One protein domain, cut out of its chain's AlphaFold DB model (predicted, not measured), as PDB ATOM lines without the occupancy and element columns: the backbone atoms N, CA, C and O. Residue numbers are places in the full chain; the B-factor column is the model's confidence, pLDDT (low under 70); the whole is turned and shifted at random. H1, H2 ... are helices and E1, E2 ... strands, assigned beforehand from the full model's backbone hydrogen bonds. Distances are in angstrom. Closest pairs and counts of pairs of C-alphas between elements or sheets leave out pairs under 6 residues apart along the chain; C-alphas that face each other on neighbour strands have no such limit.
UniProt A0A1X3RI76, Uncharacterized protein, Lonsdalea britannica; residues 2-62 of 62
ATOM      1  N   ASP A   2     116.429 124.968  85.642       75.50
ATOM      2  CA  ASP A   2     115.727 125.859  86.581       75.50
ATOM      3  C   ASP A   2     116.478 127.140  86.933       75.50
ATOM      4  O   ASP A   2     115.948 128.239  86.783       75.50
ATOM      5  N   GLY A   3     117.749 127.020  87.321       83.00
ATOM      6  CA  GLY A   3     118.571 128.187  87.634       83.00
ATOM      7  C   GLY A   3     118.809 129.114  86.437       83.00
ATOM      8  O   GLY A   3     118.985 130.313  86.634       83.00
ATOM      9  N   ASP A   4     118.792 128.591  85.208       87.81
ATOM     10  CA  ASP A   4     118.994 129.394  83.998       87.81
ATOM     11  C   ASP A   4     117.781 130.255  83.687       87.81
ATOM     12  O   ASP A   4     117.917 131.465  83.511       87.81
ATOM     13  N   VAL A   5     116.599 129.637  83.668       91.19
ATOM     14  CA  VAL A   5     115.343 130.343  83.415       91.19
ATOM     15  C   VAL A   5     115.066 131.338  84.540       91.19
ATOM     16  O   VAL A   5     114.670 132.465  84.265       91.19
ATOM     17  N   TRP A   6     115.350 130.984  85.796       92.44
ATOM     18  CA  TRP A   6     115.163 131.899  86.922       92.44
ATOM     19  C   TRP A   6     116.049 133.149  86.843       92.44
ATOM     20  O   TRP A   6     115.587 134.261  87.102       92.44
ATOM     21  N   LYS A   7     117.323 132.983  86.464       91.69
ATOM     22  CA  LYS A   7     118.296 134.087  86.404       91.69
ATOM     23  C   LYS A   7     118.176 134.932  85.137       91.69
ATOM     24  O   LYS A   7     118.401 136.135  85.200       91.69
ATOM     25  N   ARG A   8     117.890 134.306  83.990       93.69
ATOM     26  CA  ARG A   8     117.988 134.930  82.656       93.69
ATOM     27  C   ARG A   8     116.655 135.046  81.922       93.69
ATOM     28  O   ARG A   8     116.600 135.692  80.882       93.69
ATOM     29  N   GLY A   9     115.607 134.403  82.426       92.31
ATOM     30  CA  GLY A   9     114.297 134.416  81.795       92.31
ATOM     31  C   GLY A   9     113.591 135.764  81.910       92.31
ATOM     32  O   GLY A   9     113.851 136.584  82.797       92.31
ATOM     33  N   THR A  10     112.636 135.965  81.015       94.81
ATOM     34  CA  THR A  10     111.752 137.126  80.973       94.81
ATOM     35  C   THR A  10     110.683 137.000  82.064       94.81
ATOM     36  O   THR A  10     110.062 135.939  82.164       94.81
ATOM     37  N   PRO A  11     110.450 138.035  82.896       94.56
ATOM     38  CA  PRO A  11     109.322 138.052  83.825       94.56
ATOM     39  C   PRO A  11     107.984 137.896  83.103       94.56
ATOM     40  O   PRO A  11     107.799 138.434  82.011       94.56
ATOM     41  N   THR A  12     107.046 137.192  83.727       94.31
ATOM     42  CA  THR A  12     105.674 137.112  83.226       94.31
ATOM     43  C   THR A  12     104.872 138.365  83.577       94.31
ATOM     44  O   THR A  12     105.122 139.026  84.582       94.31
ATOM     45  N   SER A  13     103.867 138.681  82.768       91.25
ATOM     46  CA  SER A  13     102.957 139.822  82.945       91.25
ATOM     47  C   SER A  13     101.785 139.545  83.896       91.25
ATOM     48  O   SER A  13     101.051 140.447  84.283       91.25
ATOM     49  N   ASN A  14     101.599 138.291  84.309       86.44
ATOM     50  CA  ASN A  14     100.456 137.822  85.099       86.44
ATOM     51  C   ASN A  14     100.509 138.183  86.603       86.44
ATOM     52  O   ASN A  14      99.761 137.604  87.393       86.44
ATOM     53  N   GLY A  15     101.419 139.069  87.016       83.62
ATOM     54  CA  GLY A  15     101.612 139.461  88.418       83.62
ATOM     55  C   GLY A  15     102.213 138.372  89.314       83.62
ATOM     56  O   GLY A  15     102.322 138.572  90.520       83.62
ATOM     57  N   GLN A  16     102.600 137.224  88.751       89.06
ATOM     58  CA  GLN A  16     103.310 136.168  89.469       89.06
ATOM     59  C   GLN A  16     104.820 136.335  89.299       89.06
ATOM     60  O   GLN A  16     105.292 136.794  88.260       89.06
ATOM     61  N   ASN A  17     105.591 135.903  90.296       90.50
ATOM     62  CA  ASN A  17     107.052 135.896  90.227       90.50
ATOM     63  C   ASN A  17     107.556 134.695  89.410       90.50
ATOM     64  O   ASN A  17     108.193 133.787  89.941       90.50
ATOM     65  N   TRP A  18     107.181 134.631  88.133       94.75
ATOM     66  CA  TRP A  18     107.582 133.566  87.216       94.75
ATOM     67  C   TRP A  18     108.497 134.117  86.130       94.75
ATOM     68  O   TRP A  18     108.479 135.306  85.802       94.75
ATOM     69  N   LYS A  19     109.306 133.229  85.558       95.75
ATOM     70  CA  LYS A  19     110.242 133.550  84.480       95.75
ATOM     71  C   LYS A  19     110.037 132.607  83.309       95.75
ATOM     72  O   LYS A  19     109.786 131.424  83.517       95.75
ATOM     73  N   ILE A  20     110.163 133.114  82.090       95.88
ATOM     74  CA  ILE A  20     110.035 132.334  80.856       95.88
ATOM     75  C   ILE A  20     111.304 132.456  80.034       95.88
ATOM     76  O   ILE A  20     111.882 133.534  79.919       95.88
ATOM     77  N   MET A  21     111.727 131.355  79.426       96.19
ATOM     78  CA  MET A  21     112.863 131.341  78.516       96.19
ATOM     79  C   MET A  21     112.607 130.374  77.360       96.19
ATOM     80  O   MET A  21     112.016 129.306  77.544       96.19
ATOM     81  N   LYS A  22     113.076 130.759  76.172       96.31
ATOM     82  CA  LYS A  22     113.208 129.871  75.018       96.31
ATOM     83  C   LYS A  22     114.637 129.341  74.967       96.31
ATOM     84  O   LYS A  22     115.578 130.113  75.138       96.31
ATOM     85  N   PHE A  23     114.781 128.048  74.724       94.81
ATOM     86  CA  PHE A  23     116.063 127.397  74.479       94.81
ATOM     87  C   PHE A  23     116.266 127.129  72.984       94.81
ATOM     88  O   PHE A  23     115.313 127.160  72.207       94.81
ATOM     89  N   ASP A  24     117.504 126.830  72.598       94.44
ATOM     90  CA  ASP A  24     117.850 126.444  71.222       94.44
ATOM     91  C   ASP A  24     117.588 124.951  70.936       94.44
ATOM     92  O   ASP A  24     117.686 124.499  69.800       94.44
ATOM     93  N   GLU A  25     117.238 124.177  71.968       95.12
ATOM     94  CA  GLU A  25     116.978 122.735  71.914       95.12
ATOM     95  C   GLU A  25     115.640 122.381  72.585       95.12
ATOM     96  O   GLU A  25     115.136 123.118  73.441       95.12
ATOM     97  N   VAL A  26     115.072 121.226  72.224       95.69
ATOM     98  CA  VAL A  26     113.822 120.719  72.809       95.69
ATOM     99  C   VAL A  26     114.029 120.424  74.298       95.69
ATOM    100  O   VAL A  26     114.866 119.610  74.678       95.69
ATOM    101  N   LYS A  27     113.241 121.081  75.156       94.56
ATOM    102  CA  LYS A  27     113.281 120.923  76.623       94.56
ATOM    103  C   LYS A  27     112.169 120.042  77.180       94.56
ATOM    104  O   LYS A  27     112.096 119.825  78.387       94.56
ATOM    105  N   GLY A  28     111.309 119.526  76.314       94.12
ATOM    106  CA  GLY A  28     110.283 118.561  76.668       94.12
ATOM    107  C   GLY A  28     109.113 118.625  75.706       94.12
ATOM    108  O   GLY A  28     109.238 119.125  74.589       94.12
ATOM    109  N   ALA A  29     107.960 118.149  76.162       95.19
ATOM    110  CA  ALA A  29     106.720 118.212  75.409       95.19
ATOM    111  C   ALA A  29     105.616 118.887  76.226       95.19
ATOM    112  O   ALA A  29     105.485 118.672  77.430       95.19
ATOM    113  N   TYR A  30     104.789 119.679  75.550       95.38
ATOM    114  CA  TYR A  30     103.582 120.282  76.094       95.38
ATOM    115  C   TYR A  30     102.392 119.881  75.223       95.38
ATOM    116  O   TYR A  30     102.375 120.141  74.020       95.38
ATOM    117  N   LYS A  31     101.394 119.220  75.824       93.50
ATOM    118  CA  LYS A  31     100.210 118.685  75.120       93.50
ATOM    119  C   LYS A  31     100.568 117.785  73.919       93.50
ATOM    120  O   LYS A  31      99.968 117.897  72.854       93.50
ATOM    121  N   GLY A  32     101.571 116.920  74.091       93.38
ATOM    122  CA  GLY A  32     102.012 115.969  73.062       93.38
ATOM    123  C   GLY A  32     102.845 116.575  71.928       93.38
ATOM    124  O   GLY A  32     103.168 115.867  70.981       93.38
ATOM    125  N   LYS A  33     103.203 117.863  72.008       94.69
ATOM    126  CA  LYS A  33     104.093 118.528  71.052       94.69
ATOM    127  C   LYS A  33     105.391 118.914  71.730       94.69
ATOM    128  O   LYS A  33     105.361 119.466  72.828       94.69
ATOM    129  N   GLU A  34     106.508 118.645  71.073       96.88
ATOM    130  CA  GLU A  34     107.817 119.100  71.529       96.88
ATOM    131  C   GLU A  34     107.841 120.622  71.690       96.88
ATOM    132  O   GLU A  34     107.182 121.364  70.958       96.88
ATOM    133  N   THR A  35     108.581 121.092  72.687       97.06
ATOM    134  CA  THR A  35     108.717 122.513  72.974       97.06
ATOM    135  C   THR A  35     110.108 122.850  73.486       97.06
ATOM    136  O   THR A  35     110.742 122.097  74.225       97.06
ATOM    137  N   MET A  36     110.560 124.035  73.099       97.12
ATOM    138  CA  MET A  36     111.788 124.666  73.577       97.12
ATOM    139  C   MET A  36     111.492 125.750  74.625       97.12
ATOM    140  O   MET A  36     112.403 126.409  75.119       97.12
ATOM    141  N   TRP A  37     110.212 125.973  74.938       97.44
ATOM    142  CA  TRP A  37     109.760 126.992  75.875       97.44
ATOM    143  C   TRP A  37     109.580 126.407  77.268       97.44
ATOM    144  O   TRP A  37     108.947 125.364  77.448       97.44
ATOM    145  N   VAL A  38     110.102 127.115  78.263       96.88
ATOM    146  CA  VAL A  38     110.052 126.719  79.669       96.88
ATOM    147  C   VAL A  38     109.592 127.901  80.507       96.88
ATOM    148  O   VAL A  38     110.058 129.023  80.308       96.88
ATOM    149  N   VAL A  39     108.713 127.634  81.471       96.62
ATOM    150  CA  VAL A  39     108.387 128.560  82.561       96.62
ATOM    151  C   VAL A  39     108.949 128.029  83.867       96.62
ATOM    152  O   VAL A  39     108.766 126.858  84.180       96.62
ATOM    153  N   THR A  40     109.579 128.891  84.650       96.56
ATOM    154  CA  THR A  40     109.962 128.613  86.031       96.56
ATOM    155  C   THR A  40     109.038 129.371  86.958       96.56
ATOM    156  O   THR A  40     108.924 130.595  86.873       96.56
ATOM    157  N   LYS A  41     108.367 128.623  87.829       94.38
ATOM    158  CA  LYS A  41     107.457 129.143  88.844       94.38
ATOM    159  C   LYS A  41     108.136 129.074  90.197       94.38
ATOM    160  O   LYS A  41     108.790 128.078  90.488       94.38
ATOM    161  N   GLU A  42     107.952 130.101  91.011       92.25
ATOM    162  CA  GLU A  42     108.361 130.085  92.412       92.25
ATOM    163  C   GLU A  42     107.147 129.798  93.298       92.25
ATOM    164  O   GLU A  42     106.055 130.328  93.073       92.25
ATOM    165  N   SER A  43     107.331 128.903  94.264       86.75
ATOM    166  CA  SER A  43     106.362 128.600  95.305       86.75
ATOM    167  C   SER A  43     107.096 128.300  96.611       86.75
ATOM    168  O   SER A  43     107.908 127.378  96.675       86.75
ATOM    169  N   GLN A  44     106.800 129.076  97.657       88.38
ATOM    170  CA  GLN A  44     107.353 128.905  99.009       88.38
ATOM    171  C   GLN A  44     108.895 128.851  99.050       88.38
ATOM    172  O   GLN A  44     109.488 128.062  99.779       88.38
ATOM    173  N   GLY A  45     109.559 129.681  98.247       87.44
ATOM    174  CA  GLY A  45     111.017 129.756  98.141       87.44
ATOM    175  C   GLY A  45     111.645 128.684  97.250       87.44
ATOM    176  O   GLY A  45     112.867 128.668  97.098       87.44
ATOM    177  N   THR A  46     110.842 127.810  96.637       90.44
ATOM    178  CA  THR A  46     111.321 126.764  95.727       90.44
ATOM    179  C   THR A  46     110.917 127.080  94.295       90.44
ATOM    180  O   THR A  46     109.777 127.450  94.020       90.44
ATOM    181  N   ILE A  47     111.862 126.930  93.367       92.69
ATOM    182  CA  ILE A  47     111.624 127.138  91.940       92.69
ATOM    183  C   ILE A  47     111.427 125.808  91.214       92.69
ATOM    184  O   ILE A  47     112.155 124.847  91.455       92.69
ATOM    185  N   HIS A  48     110.459 125.772  90.300       93.44
ATOM    186  CA  HIS A  48     110.134 124.597  89.497       93.44
ATOM    187  C   HIS A  48     109.893 124.976  88.040       93.44
ATOM    188  O   HIS A  48     109.045 125.820  87.732       93.44
ATOM    189  N   SER A  49     110.630 124.333  87.137       93.31
ATOM    190  CA  SER A  49     110.535 124.567  85.700       93.31
ATOM    191  C   SER A  49     109.648 123.555  85.005       93.31
ATOM    192  O   SER A  49     109.772 122.349  85.201       93.31
ATOM    193  N   HIS A  50     108.792 124.056  84.124       94.75
ATOM    194  CA  HIS A  50     107.878 123.254  83.329       94.75
ATOM    195  C   HIS A  50     107.977 123.633  81.851       94.75
ATOM    196  O   HIS A  50     107.926 124.825  81.527       94.75
ATOM    197  N   PRO A  51     108.069 122.647  80.940       96.31
ATOM    198  CA  PRO A  51     107.876 122.888  79.520       96.31
ATOM    199  C   PRO A  51     106.470 123.442  79.269       96.31
ATOM    200  O   PRO A  51     105.480 122.925  79.793       96.31
ATOM    201  N   ILE A  52     106.377 124.486  78.456       96.81
ATOM    202  CA  ILE A  52     105.112 125.106  78.049       96.81
ATOM    203  C   ILE A  52     105.060 125.254  76.537       96.81
ATOM    204  O   ILE A  52     106.081 125.215  75.862       96.81
ATOM    205  N   GLY A  53     103.866 125.415  75.978       96.62
ATOM    206  CA  GLY A  53     103.715 125.710  74.556       96.62
ATOM    207  C   GLY A  53     104.094 127.154  74.232       96.62
ATOM    208  O   GLY A  53     103.955 128.042  75.071       96.62
ATOM    209  N   GLU A  54     104.487 127.404  72.985       95.12
ATOM    210  CA  GLU A  54     104.826 128.749  72.500       95.12
ATOM    211  C   GLU A  54     103.681 129.758  72.684       95.12
ATOM    212  O   GLU A  54     103.912 130.872  73.147       95.12
ATOM    213  N   GLN A  55     102.437 129.362  72.400       94.75
ATOM    214  CA  GLN A  55     101.271 130.237  72.593       94.75
ATOM    215  C   GLN A  55     101.080 130.640  74.061       94.75
ATOM    216  O   GLN A  55     100.744 131.788  74.349       94.75
ATOM    217  N   GLU A  56     101.321 129.715  74.995       94.75
ATOM    218  CA  GLU A  56     101.220 130.001  76.429       94.75
ATOM    219  C   GLU A  56     102.359 130.923  76.873       94.75
ATOM    220  O   GLU A  56     102.133 131.874  77.618       94.75
ATOM    221  N   ALA A  57     103.569 130.696  76.350       95.00
ATOM    222  CA  ALA A  57     104.718 131.555  76.610       95.00
ATOM    223  C   ALA A  57     104.451 132.991  76.148       95.00
ATOM    224  O   ALA A  57     104.636 133.935  76.911       95.00
ATOM    225  N   GLN A  58     103.948 133.161  74.925       93.94
ATOM    226  CA  GLN A  58     103.585 134.469  74.380       93.94
ATOM    227  C   GLN A  58     102.484 135.152  75.191       93.94
ATOM    228  O   GLN A  58     102.565 136.350  75.437       93.94
ATOM    229  N   ARG A  59     101.466 134.404  75.631       94.38
ATOM    230  CA  ARG A  59     100.396 134.936  76.482       94.38
ATOM    231  C   ARG A  59     100.926 135.430  77.828       94.38
ATOM    232  O   ARG A  59     100.448 136.442  78.318       94.38
ATOM    233  N   LEU A  60     101.885 134.724  78.420       93.00
ATOM    234  CA  LEU A  60     102.480 135.086  79.707       93.00
ATOM    235  C   LEU A  60     103.502 136.229  79.614       93.00
ATOM    236  O   LEU A  60     103.859 136.784  80.646       93.00
ATOM    237  N   MET A  61     103.986 136.560  78.414       90.25
ATOM    238  CA  MET A  61     104.882 137.699  78.162       90.25
ATOM    239  C   MET A  61     104.144 138.965  77.689       90.25
ATOM    240  O   MET A  61     104.791 139.994  77.510       90.25
ATOM    241  N   LYS A  62     102.829 138.889  77.446       84.81
ATOM    242  CA  LYS A  62     101.974 140.018  77.041       84.81
ATOM    243  C   LYS A  62     101.426 140.753  78.248       84.81
ATOM    244  O   LYS A  62     101.591 141.984  78.312       84.81
TER     245      LYS A  62
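What this domain is: This is residues 2 to 62 of the 62 residues of an uncharacterized protein of Lonsdalea britannica (UniProt A0A1X3RI76). A twisted three-stranded sheet, E1, E4 and E5, forms the middle layer between two short helices, with H1 over one face and H2 over the other. The small hairpin of E2 and E3 extends past one end of the sheet, where E3 turns into E4. The printed part has 61 residues, with two named helices and five named strands that follow each other along the chain as H1 E1 E2 E3 E4 E5 H2, and its class is mixed, helices and strands. Both sheets, E1 - E4 - E5 and E2 - E3, are antiparallel. The whole is compact, with a radius of gyration of the C-alphas of 10.7 A and spans of 29 by 23 by 19 A.

Where its parts are: H1 is residues 2 to 8, 10.1 A long, from C-alpha 2 at (115.727, 125.859, 86.581). E1 is residues 18 to 22, 13.9 A; E2 is 28 to 30, 6.9 A; E3 is 33 to 35, 6.4 A. E4 is residues 37 to 43, 19.8 A, and E5 is 46 to 52, 18.8 A. H2, residues 54 to 60, is 9.9 A long and ends at (102.480, 135.086, 79.707).

How they stand to each other: H1 is on the sheet at a height of 7.4 A, across the strands at 87 degrees to E1 on the local plane; its Val 5 and Met 21 of E1 have their closest C-alphas, 5.6 A apart. E1 pairs with E4 through N 19 and O 40, 3.0 A. E2 pairs with E3 through N 30 and O 33, 2.8 A. E3 runs on into E4 at 75 degrees. The hairpin E4 and E5 has N 41 and O 48 at 2.9 A. The closest C-alphas of E2 and E5 are those of Tyr 30 and Ile 52, 5.4 A. H2 is on the opposite face from H1, at a height of 9.1 A. In H1 and H2 every O i to N i+4 pair is within hydrogen-bond range.

The domain as a whole: Lys 33 and Gly 45 have the C-alphas farthest apart, 30.1 A. The printed part has no cut, no link is long, and no printed residue is under 70 in pLDDT.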